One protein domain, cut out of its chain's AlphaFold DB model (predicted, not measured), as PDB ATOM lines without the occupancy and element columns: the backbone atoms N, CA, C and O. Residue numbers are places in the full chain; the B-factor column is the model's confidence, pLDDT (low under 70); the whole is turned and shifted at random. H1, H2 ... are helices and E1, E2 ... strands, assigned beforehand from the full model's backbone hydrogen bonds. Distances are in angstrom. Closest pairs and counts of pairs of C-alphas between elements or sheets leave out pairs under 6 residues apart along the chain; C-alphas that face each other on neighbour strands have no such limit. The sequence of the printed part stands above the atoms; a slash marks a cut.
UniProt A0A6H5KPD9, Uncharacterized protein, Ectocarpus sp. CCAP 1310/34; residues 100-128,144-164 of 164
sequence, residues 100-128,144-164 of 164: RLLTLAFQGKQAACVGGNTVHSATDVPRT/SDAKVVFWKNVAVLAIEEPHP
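This is residues 100 to 128 and 144 to 164 of the 164 residues of an uncharacterized protein of Ectocarpus sp. CCAP 1310/34 (UniProt A0A6H5KPD9). Two parallel strands side by side, E1 and E2, make a narrow two-stranded ribbon, with H1 beyond the last residues of E1, H3 leading into the first residues of E2 at the other end, and the short H2 between them near the end of E1. Residues 117 to 118 pair in parallel with residues 104 to 105 of E1 and widen the ribbon there by a short third piece. The printed part has 50 residues, with three named helices and two named strands in the order E1, H1, H2, H3, E2, and its class is mixed, helices and strands. It is compact, with a radius of gyration of the C-alphas of 11.1 A, and flat, its C-alphas spanning 34 by 27 by 15 A.

E1 holds residues 100 to 105 and is 16.3 A long, beginning at C-alpha 100 at (-25.977, 13.090, -10.687). H1 holds residues 108 to 113, with C-alpha 108 at (-44.804, 15.103, -18.190). H2 is residues 119 to 122. After the cut, H3 holds residues 145 to 151 and is 9.9 A long. E2 holds residues 154 to 160, is 16.3 A long and ends at C-alpha 160 at (-35.248, 18.126, -23.236).

E1 and E2 are parallel neighbours at 22 degrees between their directions. The C-alphas of 103 and 158 face each other at 4.7 A. N 104 and O 158 are within hydrogen-bond range at 2.8 A, and N 158 and O 102 at 2.9 A. The closest C-alphas of E1 and H1 are those of Ala 105 and Ala 111, 4.9 A apart. The closest of E1 and H2 are those of Leu 104 and Val 119, 5.4 A apart. H2 and H3 are close but not clearly touching, with the C-alphas of Ala 122 and Lys 147 closest at 7.5 A. H1 and H3 are apart, and H2 and E2 are only just apart, their closest C-alphas 8.1 A from each other. In H1 and H3 every O i to N i+4 pair is within hydrogen-bond range; H2 is too short for such a pair, and its one O i to N i+3 pair is within range.

The two C-alphas farthest apart, those of Asp 145 and Pro 164, the chain's last residue, are 35.2 A from each other. Residues 129 to 143 are not printed, and C-alphas 128 and 144 are 19.1 A apart across this cut, which lies in the link from H2 to H3. The links E1 to H1, H1 to H2 and H3 to E2 are tight. The mean pLDDT of the printed part is 81.3; residues 124 to 128 and 162 to 164 of the model are under 70.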
ATOM      1  N   ARG A 100     -24.818  13.644  -9.989       88.25
ATOM      2  CA  ARG A 100     -25.977  13.090 -10.687       88.25
ATOM      3  C   ARG A 100     -26.290  13.878 -11.953       88.25
ATOM      4  O   ARG A 100     -26.172  15.108 -11.971       88.25
ATOM      5  N   LEU A 101     -26.744  13.161 -12.977       90.75
ATOM      6  CA  LEU A 101     -27.475  13.738 -14.098       90.75
ATOM      7  C   LEU A 101     -28.898  14.058 -13.637       90.75
ATOM      8  O   LEU A 101     -29.609  13.173 -13.157       90.75
ATOM      9  N   LEU A 102     -29.318  15.308 -13.789       92.25
ATOM     10  CA  LEU A 102     -30.717  15.694 -13.696       92.25
ATOM     11  C   LEU A 102     -31.243  15.955 -15.104       92.25
ATOM     12  O   LEU A 102     -30.796  16.887 -15.768       92.25
ATOM     13  N   THR A 103     -32.209  15.150 -15.533       92.31
ATOM     14  CA  THR A 103     -32.928  15.370 -16.788       92.31
ATOM     15  C   THR A 103     -34.251  16.062 -16.499       92.31
ATOM     16  O   THR A 103     -35.025  15.589 -15.660       92.31
ATOM     17  N   LEU A 104     -34.513  17.161 -17.196       92.19
ATOM     18  CA  LEU A 104     -35.764  17.903 -17.156       92.19
ATOM     19  C   LEU A 104     -36.438  17.892 -18.526       92.19
ATOM     20  O   LEU A 104     -35.754  17.875 -19.541       92.19
ATOM     21  N   ALA A 105     -37.763  17.958 -18.554       90.19
ATOM     22  CA  ALA A 105     -38.530  18.223 -19.768       90.19
ATOM     23  C   ALA A 105     -39.703  19.168 -19.475       90.19
ATOM     24  O   ALA A 105     -40.121  19.326 -18.326       90.19
ATOM     25  N   PHE A 106     -40.267  19.796 -20.503       87.31
ATOM     26  CA  PHE A 106     -41.424  20.685 -20.324       87.31
ATOM     27  C   PHE A 106     -42.743  19.922 -20.170       87.31
ATOM     28  O   PHE A 106     -43.642  20.383 -19.468       87.31
ATOM     29  N   GLN A 107     -42.860  18.741 -20.780       87.44
ATOM     30  CA  GLN A 107     -44.063  17.912 -20.706       87.44
ATOM     31  C   GLN A 107     -43.845  16.676 -19.830       87.44
ATOM     32  O   GLN A 107     -42.802  16.026 -19.896       87.44
ATOM     33  N   GLY A 108     -44.867  16.287 -19.058       85.31
ATOM     34  CA  GLY A 108     -44.804  15.103 -18.190       85.31
ATOM     35  C   GLY A 108     -44.535  13.799 -18.948       85.31
ATOM     36  O   GLY A 108     -43.751  12.975 -18.487       85.31
ATOM     37  N   LYS A 109     -45.113  13.636 -20.148       86.06
ATOM     38  CA  LYS A 109     -44.857  12.464 -21.004       86.06
ATOM     39  C   LYS A 109     -43.393  12.387 -21.443       86.06
ATOM     40  O   LYS A 109     -42.794  11.325 -21.352       86.06
ATOM     41  N   GLN A 110     -42.812  13.514 -21.855       83.62
ATOM     42  CA  GLN A 110     -41.402  13.590 -22.246       83.62
ATOM     43  C   GLN A 110     -40.485  13.299 -21.061       83.62
ATOM     44  O   GLN A 110     -39.610  12.446 -21.168       83.62
ATOM     45  N   ALA A 111     -40.754  13.924 -19.907       86.75
ATOM     46  CA  ALA A 111     -40.025  13.666 -18.670       86.75
ATOM     47  C   ALA A 111     -40.032  12.167 -18.327       86.75
ATOM     48  O   ALA A 111     -38.976  11.603 -18.058       86.75
ATOM     49  N   ALA A 112     -41.187  11.501 -18.421       85.62
ATOM     50  CA  ALA A 112     -41.288  10.060 -18.203       85.62
ATOM     51  C   ALA A 112     -40.454   9.246 -19.211       85.62
ATOM     52  O   ALA A 112     -39.743   8.328 -18.805       85.62
ATOM     53  N   CYS A 113     -40.473   9.599 -20.502       82.25
ATOM     54  CA  CYS A 113     -39.693   8.911 -21.539       82.25
ATOM     55  C   CYS A 113     -38.176   8.980 -21.308       82.25
ATOM     56  O   CYS A 113     -37.467   8.021 -21.603       82.25
ATOM     57  N   VAL A 114     -37.678  10.096 -20.774       82.19
ATOM     58  CA  VAL A 114     -36.244  10.293 -20.502       82.19
ATOM     59  C   VAL A 114     -35.847   9.955 -19.059       82.19
ATOM     60  O   VAL A 114     -34.697  10.175 -18.675       82.19
ATOM     61  N   GLY A 115     -36.780   9.431 -18.251       84.12
ATOM     62  CA  GLY A 115     -36.554   9.119 -16.834       84.12
ATOM     63  C   GLY A 115     -36.224  10.354 -15.986       84.12
ATOM     64  O   GLY A 115     -35.405  10.283 -15.071       84.12
ATOM     65  N   GLY A 116     -36.796  11.501 -16.345       89.00
ATOM     66  CA  GLY A 116     -36.541  12.810 -15.761       89.00
ATOM     67  C   GLY A 116     -37.723  13.389 -14.986       89.00
ATOM     68  O   GLY A 116     -38.715  12.727 -14.696       89.00
ATOM     69  N   ASN A 117     -37.598  14.672 -14.656       90.19
ATOM     70  CA  ASN A 117     -38.637  15.465 -14.003       90.19
ATOM     71  C   ASN A 117     -39.183  16.517 -14.965       90.19
ATOM     72  O   ASN A 117     -38.543  16.862 -15.955       90.19
ATOM     73  N   THR A 118     -40.353  17.076 -14.674       89.75
ATOM     74  CA  THR A 118     -40.761  18.286 -15.394       89.75
ATOM     75  C   THR A 118     -39.959  19.487 -14.897       89.75
ATOM     76  O   THR A 118     -39.565  19.521 -13.730       89.75
ATOM     77  N   VAL A 119     -39.742  20.498 -15.743       88.06
ATOM     78  CA  VAL A 119     -39.106  21.757 -15.310       88.06
ATOM     79  C   VAL A 119     -39.864  22.327 -14.111       88.06
ATOM     80  O   VAL A 119     -39.260  22.612 -13.088       88.06
ATOM     81  N   HIS A 120     -41.196  22.362 -14.176       84.69
ATOM     82  CA  HIS A 120     -42.048  22.941 -13.133       84.69
ATOM     83  C   HIS A 120     -42.034  22.119 -11.836       84.69
ATOM     84  O   HIS A 120     -42.224  22.657 -10.757       84.69
ATOM     85  N   SER A 121     -41.797  20.806 -11.910       84.12
ATOM     86  CA  SER A 121     -41.611  19.994 -10.706       84.12
ATOM     87  C   SER A 121     -40.194  20.093 -10.149       84.12
ATOM     88  O   SER A 121     -39.979  19.705  -9.008       84.12
ATOM     89  N   ALA A 122     -39.213  20.578 -10.908       83.44
ATOM     90  CA  ALA A 122     -37.836  20.754 -10.447       83.44
ATOM     91  C   ALA A 122     -37.549  22.180  -9.951       83.44
ATOM     92  O   ALA A 122     -36.715  22.366  -9.064       83.44
ATOM     93  N   THR A 123     -38.251  23.167 -10.496       77.19
ATOM     94  CA  THR A 123     -38.136  24.585 -10.156       77.19
ATOM     95  C   THR A 123     -39.415  25.043  -9.472       77.19
ATOM     96  O   THR A 123     -40.482  24.694  -9.959       77.19
ATOM     97  N   ASP A 124     -39.342  25.870  -8.428       68.88
ATOM     98  CA  ASP A 124     -40.527  26.468  -7.780       68.88
ATOM     99  C   ASP A 124     -41.200  27.550  -8.663       68.88
ATOM    100  O   ASP A 124     -41.717  28.542  -8.167       68.88
ATOM    101  N   VAL A 125     -41.171  27.379  -9.991       60.09
ATOM    102  CA  VAL A 125     -41.827  28.256 -10.963       60.09
ATOM    103  C   VAL A 125     -43.329  28.007 -10.852       60.09
ATOM    104  O   VAL A 125     -43.786  26.911 -11.203       60.09
ATOM    105  N   PRO A 126     -44.114  28.989 -10.373       54.91
ATOM    106  CA  PRO A 126     -45.559  28.870 -10.356       54.91
ATOM    107  C   PRO A 126     -46.053  28.664 -11.787       54.91
ATOM    108  O   PRO A 126     -45.503  29.241 -12.729       54.91
ATOM    109  N   ARG A 127     -47.124  27.887 -11.970       53.44
ATOM    110  CA  ARG A 127     -47.922  28.013 -13.193       53.44
ATOM    111  C   ARG A 127     -48.446  29.446 -13.211       53.44
ATOM    112  O   ARG A 127     -49.393  29.759 -12.504       53.44
ATOM    113  N   THR A 128     -47.796  30.334 -13.956       51.50
ATOM    114  CA  THR A 128     -48.375  31.639 -14.262       51.50
ATOM    115  C   THR A 128     -49.556  31.383 -15.176       51.50
ATOM    116  O   THR A 128     -49.406  31.251 -16.394       51.50
ATOM    117  N   SER A 144     -37.391  25.494  -1.226       76.56
ATOM    118  CA  SER A 144     -37.648  24.699  -0.013       76.56
ATOM    119  C   SER A 144     -36.464  23.773   0.300       76.56
ATOM    120  O   SER A 144     -35.763  23.335  -0.615       76.56
ATOM    121  N   ASP A 145     -36.261  23.397   1.566       79.88
ATOM    122  CA  ASP A 145     -35.165  22.491   1.959       79.88
ATOM    123  C   ASP A 145     -35.163  21.193   1.140       79.88
ATOM    124  O   ASP A 145     -34.117  20.724   0.694       79.88
ATOM    125  N   ALA A 146     -36.348  20.655   0.840       77.00
ATOM    126  CA  ALA A 146     -36.501  19.488  -0.024       77.00
ATOM    127  C   ALA A 146     -35.975  19.736  -1.450       77.00
ATOM    128  O   ALA A 146     -35.357  18.851  -2.046       77.00
ATOM    129  N   LYS A 147     -36.169  20.939  -2.003       79.69
ATOM    130  CA  LYS A 147     -35.617  21.336  -3.307       79.69
ATOM    131  C   LYS A 147     -34.120  21.599  -3.235       79.69
ATOM    132  O   LYS A 147     -33.406  21.199  -4.149       79.69
ATOM    133  N   VAL A 148     -33.617  22.208  -2.165       81.00
ATOM    134  CA  VAL A 148     -32.170  22.375  -1.958       81.00
ATOM    135  C   VAL A 148     -31.486  21.007  -1.928       81.00
ATOM    136  O   VAL A 148     -30.499  20.786  -2.632       81.00
ATOM    137  N   VAL A 149     -32.052  20.052  -1.185       82.50
ATOM    138  CA  VAL A 149     -31.592  18.656  -1.148       82.50
ATOM    139  C   VAL A 149     -31.726  17.991  -2.514       82.50
ATOM    140  O   VAL A 149     -30.799  17.301  -2.932       82.50
ATOM    141  N   PHE A 150     -32.826  18.227  -3.234       83.69
ATOM    142  CA  PHE A 150     -32.994  17.741  -4.600       83.69
ATOM    143  C   PHE A 150     -31.835  18.224  -5.470       83.69
ATOM    144  O   PHE A 150     -31.104  17.402  -6.005       83.69
ATOM    145  N   TRP A 151     -31.591  19.529  -5.576       85.81
ATOM    146  CA  TRP A 151     -30.525  20.098  -6.411       85.81
ATOM    147  C   TRP A 151     -29.103  19.775  -5.926       85.81
ATOM    148  O   TRP A 151     -28.144  19.902  -6.694       85.81
ATOM    149  N   LYS A 152     -28.947  19.285  -4.692       85.38
ATOM    150  CA  LYS A 152     -27.658  18.844  -4.160       85.38
ATOM    151  C   LYS A 152     -27.053  17.743  -5.037       85.38
ATOM    152  O   LYS A 152     -27.731  16.826  -5.508       85.38
ATOM    153  N   ASN A 153     -25.743  17.840  -5.248       82.88
ATOM    154  CA  ASN A 153     -24.941  16.914  -6.051       82.88
ATOM    155  C   ASN A 153     -25.344  16.812  -7.537       82.88
ATOM    156  O   ASN A 153     -24.865  15.905  -8.219       82.88
ATOM    157  N   VAL A 154     -26.184  17.719  -8.065       88.25
ATOM    158  CA  VAL A 154     -26.392  17.833  -9.518       88.25
ATOM    159  C   VAL A 154     -25.099  18.303 -10.161       88.25
ATOM    160  O   VAL A 154     -24.627  19.412  -9.937       88.25
ATOM    161  N   ALA A 155     -24.537  17.419 -10.969       86.25
ATOM    162  CA  ALA A 155     -23.307  17.635 -11.709       86.25
ATOM    163  C   ALA A 155     -23.598  18.120 -13.131       86.25
ATOM    164  O   ALA A 155     -22.890  18.966 -13.679       86.25
ATOM    165  N   VAL A 156     -24.662  17.563 -13.711       89.88
ATOM    166  CA  VAL A 156     -25.066  17.776 -15.093       89.88
ATOM    167  C   VAL A 156     -26.569  17.990 -15.122       89.88
ATOM    168  O   VAL A 156     -27.324  17.205 -14.547       89.88
ATOM    169  N   LEU A 157     -26.990  19.049 -15.803       91.50
ATOM    170  CA  LEU A 157     -28.385  19.352 -16.080       91.50
ATOM    171  C   LEU A 157     -28.621  19.173 -17.580       91.50
ATOM    172  O   LEU A 157     -27.964  19.829 -18.385       91.50
ATOM    173  N   ALA A 158     -29.551  18.297 -17.942       91.69
ATOM    174  CA  ALA A 158     -30.028  18.137 -19.307       91.69
ATOM    175  C   ALA A 158     -31.488  18.579 -19.375       91.69
ATOM    176  O   ALA A 158     -32.300  18.144 -18.561       91.69
ATOM    177  N   ILE A 159     -31.819  19.438 -20.332       89.94
ATOM    178  CA  ILE A 159     -33.188  19.899 -20.568       89.94
ATOM    179  C   ILE A 159     -33.596  19.381 -21.942       89.94
ATOM    180  O   ILE A 159     -32.947  19.700 -22.936       89.94
ATOM    181  N   GLU A 160     -34.633  18.551 -21.988       86.00
ATOM    182  CA  GLU A 160     -35.248  18.126 -23.236       86.00
ATOM    183  C   GLU A 160     -36.338  19.124 -23.635       86.00
ATOM    184  O   GLU A 160     -37.287  19.385 -22.885       86.00
ATOM    185  N   GLU A 161     -36.181  19.698 -24.824       77.19
ATOM    186  CA  GLU A 161     -37.144  20.622 -25.410       77.19
ATOM    187  C   GLU A 161     -38.081  19.881 -26.370       77.19
ATOM    188  O   GLU A 161     -37.638  18.999 -27.115       77.19
ATOM    189  N   PRO A 162     -39.383  20.217 -26.382       65.19
ATOM    190  CA  PRO A 162     -40.277  19.735 -27.419       65.19
ATOM    191  C   PRO A 162     -39.825  20.256 -28.785       65.19
ATOM    192  O   PRO A 162     -39.490  21.431 -28.934       65.19
ATOM    193  N   HIS A 163     -39.847  19.375 -29.785       59.72
ATOM    194  CA  HIS A 163     -39.738  19.813 -31.169       59.72
ATOM    195  C   HIS A 163     -40.938  20.713 -31.510       59.72
ATOM    196  O   HIS A 163     -42.063  20.320 -31.184       59.72
ATOM    197  N   PRO A 164     -40.709  21.899 -32.106       51.62
ATOM    198  CA  PRO A 164     -41.780  22.718 -32.660       51.62
ATOM    199  C   PRO A 164     -42.462  22.030 -33.847       51.62
ATOM    200  O   PRO A 164     -41.791  21.223 -34.537       51.62
TER     201      PRO A 164